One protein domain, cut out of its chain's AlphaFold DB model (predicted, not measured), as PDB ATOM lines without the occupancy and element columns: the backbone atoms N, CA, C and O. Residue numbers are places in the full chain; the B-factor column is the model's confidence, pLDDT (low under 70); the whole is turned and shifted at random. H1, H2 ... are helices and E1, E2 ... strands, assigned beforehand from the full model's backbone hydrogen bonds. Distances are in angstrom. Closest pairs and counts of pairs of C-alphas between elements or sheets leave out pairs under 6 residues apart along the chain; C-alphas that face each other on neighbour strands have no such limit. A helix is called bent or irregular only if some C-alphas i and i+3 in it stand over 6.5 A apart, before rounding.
ATOM      1  N   VAL A 196      15.458 -23.139  -9.333       82.12
ATOM      2  CA  VAL A 196      14.848 -22.106  -8.484       82.12
ATOM      3  C   VAL A 196      13.779 -22.723  -7.583       82.12
ATOM      4  O   VAL A 196      12.856 -23.379  -8.068       82.12
ATOM      5  N   ALA A 197      13.857 -22.454  -6.279       86.88
ATOM      6  CA  ALA A 197      12.875 -22.931  -5.313       86.88
ATOM      7  C   ALA A 197      11.473 -22.340  -5.562       86.88
ATOM      8  O   ALA A 197      11.304 -21.148  -5.839       86.88
ATOM      9  N   LEU A 198      10.437 -23.168  -5.411       89.38
ATOM     10  CA  LEU A 198       9.052 -22.696  -5.429       89.38
ATOM     11  C   LEU A 198       8.748 -21.889  -4.167       89.38
ATOM     12  O   LEU A 198       9.205 -22.215  -3.074       89.38
ATOM     13  N   HIS A 199       7.934 -20.845  -4.306       90.81
ATOM     14  CA  HIS A 199       7.541 -20.024  -3.164       90.81
ATOM     15  C   HIS A 199       6.775 -20.853  -2.111       90.81
ATOM     16  O   HIS A 199       5.899 -21.633  -2.493       90.81
ATOM     17  N   PRO A 200       6.975 -20.642  -0.791       92.25
ATOM     18  CA  PRO A 200       6.271 -21.404   0.254       92.25
ATOM     19  C   PRO A 200       4.739 -21.346   0.150       92.25
ATOM     20  O   PRO A 200       4.034 -22.271   0.539       92.25
ATOM     21  N   ARG A 201       4.207 -20.255  -0.419       90.81
ATOM     22  CA  ARG A 201       2.769 -20.056  -0.682       90.81
ATOM     23  C   ARG A 201       2.342 -20.401  -2.113       90.81
ATOM     24  O   ARG A 201       1.284 -19.947  -2.546       90.81
ATOM     25  N   HIS A 202       3.142 -21.168  -2.854       91.56
ATOM     26  CA  HIS A 202       2.870 -21.547  -4.244       91.56
ATOM     27  C   HIS A 202       1.450 -22.106  -4.422       91.56
ATOM     28  O   HIS A 202       0.718 -21.624  -5.277       91.56
ATOM     29  N   THR A 203       1.011 -23.028  -3.560       92.06
ATOM     30  CA  THR A 203      -0.328 -23.645  -3.643       92.06
ATOM     31  C   THR A 203      -1.474 -22.634  -3.543       92.06
ATOM     32  O   THR A 203      -2.514 -22.828  -4.164       92.06
ATOM     33  N   ALA A 204      -1.290 -21.545  -2.792       93.31
ATOM     34  CA  ALA A 204      -2.306 -20.506  -2.634       93.31
ATOM     35  C   ALA A 204      -2.278 -19.471  -3.770       93.31
ATOM     36  O   ALA A 204      -3.320 -18.945  -4.147       93.31
ATOM     37  N   LEU A 205      -1.092 -19.164  -4.304       91.50
ATOM     38  CA  LEU A 205      -0.901 -18.094  -5.288       91.50
ATOM     39  C   LEU A 205      -0.980 -18.583  -6.738       91.50
ATOM     40  O   LEU A 205      -1.381 -17.817  -7.611       91.50
ATOM     41  N   ALA A 206      -0.640 -19.845  -7.005       92.50
ATOM     42  CA  ALA A 206      -0.694 -20.411  -8.348       92.50
ATOM     43  C   ALA A 206      -2.100 -20.315  -8.979       92.50
ATOM     44  O   ALA A 206      -2.175 -19.864 -10.117       92.50
ATOM     45  N   PRO A 207      -3.222 -20.618  -8.284       94.12
ATOM     46  CA  PRO A 207      -4.557 -20.457  -8.870       94.12
ATOM     47  C   PRO A 207      -4.882 -19.019  -9.303       94.12
ATOM     48  O   PRO A 207      -5.493 -18.826 -10.348       94.12
ATOM     49  N   LEU A 208      -4.427 -18.013  -8.547       92.88
ATOM     50  CA  LEU A 208      -4.608 -16.598  -8.901       92.88
ATOM     51  C   LEU A 208      -3.782 -16.220 -10.136       92.88
ATOM     52  O   LEU A 208      -4.235 -15.469 -10.999       92.88
ATOM     53  N   LEU A 209      -2.566 -16.763 -10.241       92.50
ATOM     54  CA  LEU A 209      -1.725 -16.581 -11.420       92.50
ATOM     55  C   LEU A 209      -2.331 -17.259 -12.659       92.50
ATOM     56  O   LEU A 209      -2.222 -16.720 -13.760       92.50
ATOM     57  N   GLU A 210      -3.000 -18.401 -12.490       93.56
ATOM     58  CA  GLU A 210      -3.742 -19.056 -13.570       93.56
ATOM     59  C   GLU A 210      -4.932 -18.219 -14.034       93.56
ATOM     60  O   GLU A 210      -5.121 -18.052 -15.237       93.56
ATOM     61  N   GLU A 211      -5.697 -17.643 -13.105       93.00
ATOM     62  CA  GLU A 211      -6.784 -16.717 -13.435       93.00
ATOM     63  C   GLU A 211      -6.263 -15.511 -14.231       93.00
ATOM     64  O   GLU A 211      -6.791 -15.178 -15.297       93.00
ATOM     65  N   PHE A 212      -5.155 -14.911 -13.784       89.56
ATOM     66  CA  PHE A 212      -4.477 -13.850 -14.528       89.56
ATOM     67  C   PHE A 212      -4.023 -14.320 -15.917       89.56
ATOM     68  O   PHE A 212      -4.179 -13.585 -16.892       89.56
ATOM     69  N   SER A 213      -3.529 -15.554 -16.049       90.50
ATOM     70  CA  SER A 213      -3.054 -16.099 -17.323       90.50
ATOM     71  C   SER A 213      -4.131 -16.176 -18.411       90.50
ATOM     72  O   SER A 213      -3.766 -16.171 -19.589       90.50
ATOM     73  N   TYR A 214      -5.424 -16.230 -18.072       90.31
ATOM     74  CA  TYR A 214      -6.505 -16.165 -19.068       90.31
ATOM     75  C   TYR A 214      -6.689 -14.764 -19.662       90.31
ATOM     76  O   TYR A 214      -7.138 -14.645 -20.800       90.31
ATOM     77  N   ASN A 215      -6.292 -13.722 -18.931       89.62
ATOM     78  CA  ASN A 215      -6.399 -12.323 -19.352       89.62
ATOM     79  C   ASN A 215      -5.171 -11.831 -20.137       89.62
ATOM     80  O   ASN A 215      -5.144 -10.702 -20.621       89.62
ATOM     81  N   VAL A 216      -4.141 -12.671 -20.261       87.94
ATOM     82  CA  VAL A 216      -2.886 -12.362 -20.951       87.94
ATOM     83  C   VAL A 216      -2.856 -13.078 -22.314       87.94
ATOM     84  O   VAL A 216      -3.316 -14.224 -22.406       87.94
ATOM     85  N   PRO A 217      -2.294 -12.450 -23.373       88.19
ATOM     86  CA  PRO A 217      -2.163 -13.059 -24.697       88.19
ATOM     87  C   PRO A 217      -1.630 -14.498 -24.671       88.19
ATOM     88  O   PRO A 217      -0.781 -14.853 -23.854       88.19
ATOM     89  N   VAL A 218      -2.117 -15.336 -25.592       84.12
ATOM     90  CA  VAL A 218      -1.823 -16.786 -25.638       84.12
ATOM     91  C   VAL A 218      -0.324 -17.082 -25.773       84.12
ATOM     92  O   VAL A 218       0.160 -18.097 -25.280       84.12
ATOM     93  N   ASN A 219       0.428 -16.172 -26.391       82.81
ATOM     94  CA  ASN A 219       1.874 -16.259 -26.578       82.81
ATOM     95  C   ASN A 219       2.702 -15.766 -25.374       82.81
ATOM     96  O   ASN A 219       3.929 -15.715 -25.469       82.81
ATOM     97  N   ALA A 220       2.064 -15.397 -24.264       86.50
ATOM     98  CA  ALA A 220       2.729 -14.966 -23.045       86.50
ATOM     99  C   ALA A 220       2.488 -15.952 -21.891       86.50
ATOM    100  O   ALA A 220       1.396 -16.496 -21.700       86.50
ATOM    101  N   ALA A 221       3.553 -16.177 -21.121       89.56
ATOM    102  CA  ALA A 221       3.599 -17.095 -19.993       89.56
ATOM    103  C   ALA A 221       3.917 -16.303 -18.714       89.56
ATOM    104  O   ALA A 221       5.078 -15.943 -18.501       89.56
ATOM    105  N   PRO A 222       2.910 -15.975 -17.888       91.19
ATOM    106  CA  PRO A 222       3.131 -15.163 -16.699       91.19
ATOM    107  C   PRO A 222       3.871 -15.958 -15.617       91.19
ATOM    108  O   PRO A 222       3.665 -17.162 -15.455       91.19
ATOM    109  N   ILE A 223       4.724 -15.268 -14.866       92.00
ATOM    110  CA  ILE A 223       5.432 -15.794 -13.695       92.00
ATOM    111  C   ILE A 223       5.482 -14.715 -12.618       92.00
ATOM    112  O   ILE A 223       5.502 -13.525 -12.934       92.00
ATOM    113  N   VAL A 224       5.542 -15.129 -11.357       91.12
ATOM    114  CA  VAL A 224       5.838 -14.234 -10.234       91.12
ATOM    115  C   VAL A 224       7.194 -14.613  -9.666       91.12
ATOM    116  O   VAL A 224       7.461 -15.787  -9.409       91.12
ATOM    117  N   LEU A 225       8.043 -13.610  -9.471       89.88
ATOM    118  CA  LEU A 225       9.384 -13.762  -8.921       89.88
ATOM    119  C   LEU A 225       9.477 -13.012  -7.595       89.88
ATOM    120  O   LEU A 225       8.978 -11.896  -7.464       89.88
ATOM    121  N   THR A 226      10.128 -13.636  -6.621       86.50
ATOM    122  CA  THR A 226      10.604 -12.991  -5.393       86.50
ATOM    123  C   THR A 226      12.127 -13.106  -5.337       86.50
ATOM    124  O   THR A 226      12.711 -13.803  -6.159       86.50
ATOM    125  N   SER A 227      12.777 -12.466  -4.357       82.25
ATOM    126  CA  SER A 227      14.248 -12.471  -4.201       82.25
ATOM    127  C   SER A 227      14.892 -13.870  -4.319       82.25
ATOM    128  O   SER A 227      16.008 -13.996  -4.808       82.25
ATOM    129  N   ARG A 228      14.193 -14.939  -3.897       83.44
ATOM    130  CA  ARG A 228      14.718 -16.322  -3.932       83.44
ATOM    131  C   ARG A 228      13.766 -17.380  -4.485       83.44
ATOM    132  O   ARG A 228      14.149 -18.542  -4.569       83.44
ATOM    133  N   HIS A 229      12.535 -17.015  -4.832       89.56
ATOM    134  CA  HIS A 229      11.523 -17.998  -5.203       89.56
ATOM    135  C   HIS A 229      10.765 -17.618  -6.464       89.56
ATOM    136  O   HIS A 229      10.669 -16.450  -6.841       89.56
ATOM    137  N   ILE A 230      10.141 -18.629  -7.063       91.50
ATOM    138  CA  ILE A 230       9.255 -18.479  -8.211       91.50
ATOM    139  C   ILE A 230       7.864 -19.050  -7.936       91.50
ATOM    140  O   ILE A 230       7.685 -20.016  -7.188       91.50
ATOM    141  N   ILE A 231       6.868 -18.451  -8.581       92.31
ATOM    142  CA  ILE A 231       5.543 -19.028  -8.790       92.31
ATOM    143  C   ILE A 231       5.304 -19.010 -10.306       92.31
ATOM    144  O   ILE A 231       4.993 -17.951 -10.861       92.31
ATOM    145  N   PRO A 232       5.533 -20.135 -11.004       91.38
ATOM    146  CA  PRO A 232       5.304 -20.218 -12.436       91.38
ATOM    147  C   PRO A 232       3.819 -20.457 -12.733       91.38
ATOM    148  O   PRO A 232       3.134 -21.142 -11.976       91.38
ATOM    149  N   SER A 233       3.322 -19.927 -13.853       91.94
ATOM    150  CA  SER A 233       2.035 -20.377 -14.402       91.94
ATOM    151  C   SER A 233       2.175 -21.732 -15.097       91.94
ATOM    152  O   SER A 233       3.262 -22.110 -15.536       91.94
ATOM    153  N   ARG A 234       1.062 -22.434 -15.323       89.94
ATOM    154  CA  ARG A 234       1.010 -23.662 -16.129       89.94
ATOM    155  C   ARG A 234       1.515 -23.424 -17.543       89.94
ATOM    156  O   ARG A 234       2.194 -24.283 -18.094       89.94
ATOM    157  N   ARG A 235       1.224 -22.256 -18.130       88.75
ATOM    158  CA  ARG A 235       1.770 -21.878 -19.444       88.75
ATOM    159  C   ARG A 235       3.288 -21.772 -19.411       88.75
ATOM    160  O   ARG A 235       3.929 -22.192 -20.365       88.75
ATOM    161  N   TYR A 236       3.855 -21.249 -18.325       88.88
ATOM    162  CA  TYR A 236       5.300 -21.205 -18.145       88.88
ATOM    163  C   TYR A 236       5.888 -22.606 -17.969       88.88
ATOM    164  O   TYR A 236       6.823 -22.951 -18.676       88.88
ATOM    165  N   THR A 237       5.319 -23.428 -17.086       87.69
ATOM    166  CA  THR A 237       5.810 -24.791 -16.822       87.69
ATOM    167  C   THR A 237       5.711 -25.702 -18.049       87.69
ATOM    168  O   THR A 237       6.579 -26.545 -18.257       87.69
ATOM    169  N   ASN A 238       4.678 -25.528 -18.876       87.25
ATOM    170  CA  ASN A 238       4.502 -26.288 -20.117       87.25
ATOM    171  C   ASN A 238       5.285 -25.688 -21.294       87.25
ATOM    172  O   ASN A 238       5.597 -26.389 -22.257       87.25
ATOM    173  N   GLY A 239       5.577 -24.387 -21.241       79.94
ATOM    174  CA  GLY A 239       6.454 -23.724 -22.188       79.94
ATOM    175  C   GLY A 239       7.864 -24.239 -21.962       79.94
ATOM    176  O   GLY A 239       8.410 -24.071 -20.880       79.94
ATOM    177  N   ARG A 240       8.458 -24.887 -22.965       82.12
ATOM    178  CA  ARG A 240       9.829 -25.425 -22.919       82.12
ATOM    179  C   ARG A 240      10.876 -24.296 -22.872       82.12
ATOM    180  O   ARG A 240      11.659 -24.122 -23.798       82.12
ATOM    181  N   LEU A 241      10.827 -23.468 -21.833       85.44
ATOM    182  CA  LEU A 241      11.685 -22.312 -21.626       85.44
ATOM    183  C   LEU A 241      12.958 -22.743 -20.886       85.44
ATOM    184  O   LEU A 241      12.895 -23.596 -19.997       85.44
ATOM    185  N   PRO A 242      14.119 -22.161 -21.230       86.19
ATOM    186  CA  PRO A 242      15.384 -22.570 -20.642       86.19
ATOM    187  C   PRO A 242      15.466 -22.149 -19.173       86.19
ATOM    188  O   PRO A 242      15.033 -21.061 -18.790       86.19
ATOM    189  N   HIS A 243      16.084 -22.986 -18.338       82.50
ATOM    190  CA  HIS A 243      16.219 -22.719 -16.900       82.50
ATOM    191  C   HIS A 243      17.096 -21.484 -16.606       82.50
ATOM    192  O   HIS A 243      16.922 -20.811 -15.588       82.50
ATOM    193  N   SER A 244      18.010 -21.147 -17.525       87.75
ATOM    194  CA  SER A 244      18.821 -19.926 -17.481       87.75
ATOM    195  C   SER A 244      17.978 -18.653 -17.513       87.75
ATOM    196  O   SER A 244      18.367 -17.665 -16.889       87.75
ATOM    197  N   LEU A 245      16.797 -18.685 -18.148       89.81
ATOM    198  CA  LEU A 245      15.869 -17.557 -18.155       89.81
ATOM    199  C   LEU A 245      15.454 -17.187 -16.734       89.81
ATOM    200  O   LEU A 245      15.499 -16.015 -16.383       89.81
ATOM    201  N   LEU A 246      15.101 -18.161 -15.894       88.00
ATOM    202  CA  LEU A 246      14.674 -17.869 -14.524       88.00
ATOM    203  C   LEU A 246      15.784 -17.259 -13.688       88.00
ATOM    204  O   LEU A 246      15.545 -16.271 -13.002       88.00
ATOM    205  N   ARG A 247      16.996 -17.814 -13.774       86.88
ATOM    206  CA  ARG A 247      18.154 -17.265 -13.058       86.88
ATOM    207  C   ARG A 247      18.443 -15.834 -13.498       86.88
ATOM    208  O   ARG A 247      18.648 -14.965 -12.656       86.88
ATOM    209  N   HIS A 248      18.384 -15.569 -14.802       88.75
ATOM    210  CA  HIS A 248      18.544 -14.217 -15.321       88.75
ATOM    211  C   HIS A 248      17.445 -13.281 -14.812       88.75
ATOM    212  O   HIS A 248      17.756 -12.200 -14.325       88.75
ATOM    213  N   LEU A 249      16.176 -13.688 -14.850       89.12
ATOM    214  CA  LEU A 249      15.090 -12.838 -14.370       89.12
ATOM    215  C   LEU A 249      15.156 -12.593 -12.856       89.12
ATOM    216  O   LEU A 249      14.851 -11.488 -12.423       89.12
ATOM    217  N   LEU A 250      15.604 -13.569 -12.061       87.25
ATOM    218  CA  LEU A 250      15.874 -13.375 -10.633       87.25
ATOM    219  C   LEU A 250      17.011 -12.386 -10.388       87.25
ATOM    220  O   LEU A 250      16.901 -11.579  -9.476       87.25
ATOM    221  N   SER A 251      18.058 -12.390 -11.220       85.56
ATOM    222  CA  SER A 251      19.148 -11.407 -11.107       85.56
ATOM    223  C   SER A 251      18.699  -9.961 -11.363       85.56
ATOM    224  O   SER A 251      19.394  -9.028 -10.976       85.56
ATOM    225  N   LEU A 252      17.529  -9.765 -11.987       83.81
ATOM    226  CA  LEU A 252      16.907  -8.446 -12.156       83.81
ATOM    227  C   LEU A 252      16.108  -8.006 -10.917       83.81
ATOM    228  O   LEU A 252      15.732  -6.837 -10.827       83.81
ATOM    229  N   VAL A 253      15.812  -8.920  -9.988       83.62
ATOM    230  CA  VAL A 253      15.098  -8.617  -8.745       83.62
ATOM    231  C   VAL A 253      16.116  -8.116  -7.715       83.62
ATOM    232  O   VAL A 253      17.077  -8.828  -7.424       83.62
ATOM    233  N   PRO A 254      15.929  -6.917  -7.135       75.50
ATOM    234  CA  PRO A 254      16.816  -6.422  -6.091       75.50
ATOM    235  C   PRO A 254      16.877  -7.404  -4.911       75.50
ATOM    236  O   PRO A 254      15.829  -7.918  -4.498       75.50
ATOM    237  N   PRO A 255      18.066  -7.664  -4.339       71.12
ATOM    238  CA  PRO A 255      18.163  -8.483  -3.141       71.12
ATOM    239  C   PRO A 255      17.399  -7.807  -1.998       71.12
ATOM    240  O   PRO A 255      17.527  -6.602  -1.779       71.12
ATOM    241  N   SER A 457       8.165  -2.377 -17.667       86.38
ATOM    242  CA  SER A 457       9.544  -2.382 -18.146       86.38
ATOM    243  C   SER A 457       9.748  -3.570 -19.084       86.38
ATOM    244  O   SER A 457       9.098  -4.609 -18.948       86.38
ATOM    245  N   SER A 458      10.656  -3.445 -20.054       89.56
ATOM    246  CA  SER A 458      10.973  -4.544 -20.971       89.56
ATOM    247  C   SER A 458      12.470  -4.793 -21.054       89.56
ATOM    248  O   SER A 458      13.232  -3.847 -21.238       89.56
ATOM    249  N   THR A 459      12.874  -6.060 -21.005       90.44
ATOM    250  CA  THR A 459      14.225  -6.505 -21.368       90.44
ATOM    251  C   THR A 459      14.160  -7.429 -22.584       90.44
ATOM    252  O   THR A 459      13.095  -7.945 -22.926       90.44
ATOM    253  N   SER A 460      15.272  -7.605 -23.293       93.12
ATOM    254  CA  SER A 460      15.364  -8.537 -24.421       93.12
ATOM    255  C   SER A 460      16.229  -9.729 -24.049       93.12
ATOM    256  O   SER A 460      17.317  -9.542 -23.520       93.12
ATOM    257  N   VAL A 461      15.770 -10.925 -24.393       94.56
ATOM    258  CA  VAL A 461      16.509 -12.182 -24.225       94.56
ATOM    259  C   VAL A 461      16.447 -12.982 -25.519       94.56
ATOM    260  O   VAL A 461      15.527 -12.815 -26.315       94.56
ATOM    261  N   HIS A 462      17.403 -13.862 -25.733       94.69
ATOM    262  CA  HIS A 462      17.448 -14.805 -26.833       94.69
ATOM    263  C   HIS A 462      16.903 -16.148 -26.349       94.69
ATOM    264  O   HIS A 462      17.414 -16.741 -25.405       94.69
ATOM    265  N   ILE A 463      15.825 -16.613 -26.972       92.19
ATOM    266  CA  ILE A 463      15.200 -17.901 -26.666       92.19
ATOM    267  C   ILE A 463      15.448 -18.814 -27.861       92.19
ATOM    268  O   ILE A 463      15.216 -18.409 -29.003       92.19
ATOM    269  N   ALA A 464      15.936 -20.021 -27.595       90.81
ATOM    270  CA  ALA A 464      16.128 -21.030 -28.622       90.81
ATOM    271  C   ALA A 464      14.783 -21.524 -29.174       90.81
ATOM    272  O   ALA A 464      13.783 -21.578 -28.450       90.81
ATOM    273  N   ASP A 465      14.761 -21.871 -30.456       88.31
ATOM    274  CA  ASP A 465      13.618 -22.528 -31.074       88.31
ATOM    275  C   ASP A 465      13.431 -23.931 -30.456       88.31
ATOM    276  O   ASP A 465      14.420 -24.650 -30.279       88.31
ATOM    277  N   PRO A 466      12.202 -24.337 -30.079       83.94
ATOM    278  CA  PRO A 466      11.947 -25.671 -29.536       83.94
ATOM    279  C   PRO A 466      12.340 -26.814 -30.480       83.94
ATOM    280  O   PRO A 466      12.663 -27.893 -29.980       83.94
ATOM    281  N   ASP A 467      12.314 -26.591 -31.798       88.44
ATOM    282  CA  ASP A 467      12.657 -27.611 -32.794       88.44
ATOM    283  C   ASP A 467      14.153 -27.592 -33.139       88.44
ATOM    284  O   ASP A 467      14.729 -28.626 -33.479       88.44
ATOM    285  N   ASN A 468      14.805 -26.429 -33.023       90.19
ATOM    286  CA  ASN A 468      16.236 -26.281 -33.268       90.19
ATOM    287  C   ASN A 468      16.918 -25.418 -32.188       90.19
ATOM    288  O   ASN A 468      16.895 -24.185 -32.271       90.19
ATOM    289  N   PRO A 469      17.623 -26.036 -31.220       88.31
ATOM    290  CA  PRO A 469      18.232 -25.312 -30.111       88.31
ATOM    291  C   PRO A 469      19.386 -24.387 -30.530       88.31
ATOM    292  O   PRO A 469      19.818 -23.564 -29.718       88.31
ATOM    293  N   LEU A 470      19.905 -24.513 -31.758       91.44
ATOM    294  CA  LEU A 470      20.966 -23.663 -32.313       91.44
ATOM    295  C   LEU A 470      20.422 -22.387 -32.961       91.44
ATOM    296  O   LEU A 470      21.185 -21.480 -33.278       91.44
ATOM    297  N   LEU A 471      19.111 -22.298 -33.186       92.25
ATOM    298  CA  LEU A 471      18.483 -21.092 -33.710       92.25
ATOM    299  C   LEU A 471      17.886 -20.308 -32.553       92.25
ATOM    300  O   LEU A 471      16.878 -20.691 -31.963       92.25
ATOM    301  N   THR A 472      18.515 -19.186 -32.220       93.25
ATOM    302  CA  THR A 472      18.047 -18.307 -31.149       93.25
ATOM    303  C   THR A 472      17.342 -17.081 -31.704       93.25
ATOM    304  O   THR A 472      17.876 -16.382 -32.561       93.25
ATOM    305  N   GLN A 473      16.163 -16.776 -31.170       91.62
ATOM    306  CA  GLN A 473      15.388 -15.594 -31.534       91.62
ATOM    307  C   GLN A 473      15.302 -14.619 -30.367       91.62
ATOM    308  O   GLN A 473      15.023 -15.000 -29.227       91.62
ATOM    309  N   ARG A 474      15.479 -13.331 -30.661       93.38
ATOM    310  CA  ARG A 474      15.321 -12.264 -29.673       93.38
ATOM    311  C   ARG A 474      13.842 -12.080 -29.322       93.38
ATOM    312  O   ARG A 474      13.030 -11.723 -30.171       93.38
ATOM    313  N   ARG A 475      13.498 -12.274 -28.051       91.19
ATOM    314  CA  ARG A 475      12.165 -12.080 -27.472       91.19
ATOM    315  C   ARG A 475      12.195 -10.996 -26.401       91.19
ATOM    316  O   ARG A 475      13.184 -10.824 -25.691       91.19
ATOM    317  N   LYS A 476      11.095 -10.251 -26.283       90.38
ATOM    318  CA  LYS A 476      10.914  -9.255 -25.221       90.38
ATOM    319  C   LYS A 476      10.294  -9.914 -23.996       90.38
ATOM    320  O   LYS A 476       9.283 -10.600 -24.112       90.38
ATOM    321  N   VAL A 477      10.882  -9.663 -22.834       89.81
ATOM    322  CA  VAL A 477      10.304  -9.991 -21.532       89.81
ATOM    323  C   VAL A 477       9.793  -8.704 -20.916       89.81
ATOM    324  O   VAL A 477      10.564  -7.779 -20.660       89.81
ATOM    325  N   TYR A 478       8.489  -8.660 -20.685       88.81
ATOM    326  CA  TYR A 478       7.826  -7.561 -20.002       88.81
ATOM    327  C   TYR A 478       7.726  -7.899 -18.521       88.81
ATOM    328  O   TYR A 478       7.281  -8.988 -18.166       88.81
ATOM    329  N   HIS A 479       8.155  -6.981 -17.666       86.88
ATOM    330  CA  HIS A 479       8.120  -7.159 -16.225       86.88
ATOM    331  C   HIS A 479       7.600  -5.899 -15.546       86.88
ATOM    332  O   HIS A 479       7.749  -4.779 -16.038       86.88
ATOM    333  N   LEU A 480       6.973  -6.113 -14.397       85.12
ATOM    334  CA  LEU A 480       6.516  -5.063 -13.511       85.12
ATOM    335  C   LEU A 480       7.117  -5.343 -12.137       85.12
ATOM    336  O   LEU A 480       6.802  -6.360 -11.523       85.12
ATOM    337  N   SER A 481       7.990  -4.457 -11.669       80.94
ATOM    338  CA  SER A 481       8.468  -4.488 -10.292       80.94
ATOM    339  C   SER A 481       7.450  -3.786  -9.395       80.94
ATOM    340  O   SER A 481       6.935  -2.717  -9.723       80.94
ATOM    341  N   ALA A 482       7.126  -4.397  -8.258       71.50
ATOM    342  CA  ALA A 482       6.472  -3.671  -7.182       71.50
ATOM    343  C   ALA A 482       7.567  -2.889  -6.438       71.50
ATOM    344  O   ALA A 482       8.487  -3.529  -5.929       71.50
ATOM    345  N   PRO A 483       7.529  -1.545  -6.395       55.88
ATOM    346  CA  PRO A 483       8.350  -0.818  -5.438       55.88
ATOM    347  C   PRO A 483       7.857  -1.178  -4.032       55.88
ATOM    348  O   PRO A 483       6.646  -1.299  -3.838       55.88
ATOM    349  N   ASP A 484       8.805  -1.422  -3.127       42.28
ATOM    350  CA  ASP A 484       8.680  -1.673  -1.688       42.28
ATOM    351  C   ASP A 484       7.242  -1.779  -1.145       42.28
ATOM    352  O   ASP A 484       6.507  -0.796  -1.056       42.28
TER     353      ASP A 484
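What this domain is: This is residues 196 to 255 and 457 to 484 of the 490 residues of the protein "Intu_longin_1 domain-containing protein" of Moniliophthora perniciosa (strain FA553 / isolate CP02) (UniProt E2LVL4). A small two-stranded hairpin, E1 and E2, lies in the middle between two helices, with H1 packed on it from one side and H3 from the other; H3 in turn sits between this small hairpin and a longer, separate hairpin, E3 and E4. The short helix H2 follows E2 and lies close to H1, and residues 197 to 198 pair along E2. The printed part has 88 residues, with three named helices and four named strands in the order H1, E1, E2, H2, H3, E3, E4, and the class is mixed, with helices and strands. Each hairpin is a sheet of two antiparallel strands. The whole is compact, with a radius of gyration of the C-alphas of 13.3 A and spans of 37 by 28 by 23 A.

Where its parts are: Begin at Val 196 and pass on to C-alpha 202 at (2.870, -21.547, -4.244), where H1, residues 202 to 214, starts; it runs 18.3 A from first to last C-alpha and ends with C-alpha 214 at (-6.505, -16.165, -19.068). H1 is irregular, but only just: C-alphas 204 and 207 are 6.6 A apart. Next look at residues 223 to 225 for E1, 6.5 A long, and at residues 229 to 232 for E2, 9.8 A long. H2 is the short helix of residues 234 to 238, 5.9 A long. H3, residues 243 to 251, covers 13.0 A. After the cut, find C-alpha 457 at (9.544, -2.382, -18.146), the first of E3, residues 457 to 464, which is 22.4 A long. E4, residues 472 to 479, is 21.1 A long and ends with C-alpha 479 at (8.120, -7.159, -16.225).

How they stand to each other: Start with residues 197 to 198, a short pairing outside the named strands, parallel to residues 229 to 230 of E2. H1 has five pairs of C-alphas within 8 A of E2, the closest being those of His 202 and Ile 231 at 5.8 A. Its closest C-alphas to E1 are those of Leu 209 and Ile 223, 7.6 A apart. E1 and E2 form a hairpin, antiparallel at 172 degrees between their directions; look for N 224 and O 231, within hydrogen-bond range at 2.9 A. H1 and H2 are close but not clearly touching, with the C-alphas of Glu 210 and Arg 234 closest at 7.1 A. H3 comes closest to E1 with the C-alphas of Leu 225 and Leu 250, 6.7 A apart. H3 is also near E2, with 5 pairs of C-alphas within 10 A, and near E3, with 6 such pairs. E3 and E4 form the other hairpin, antiparallel at 152 degrees; N 459 and O 477 are 2.9 A apart and N 475 and O 461 are 2.7 A apart, both within hydrogen-bond range. H1 and H3 are apart, and so are H1 and E3. In H2 every O i to N i+4 pair is within hydrogen-bond range, against 7 of 9 in H1 and 4 of 5 in H3.

The domain as a whole: The two C-alphas farthest apart are those of Asn 468 and Asp 484, at 40.7 A. Residues 256 to 456 are cut out, and C-alphas 255 and 457 stand 18.3 A apart across the cut, on the link from H3 to E3. Of the links that are printed whole, E1 to E2, E2 to H2 and H2 to H3 are tight, and H1 to E1 and E3 to E4 are short. The mean pLDDT of the printed part is 87.5, and in this predicted model residues 483 to 484 are under 70.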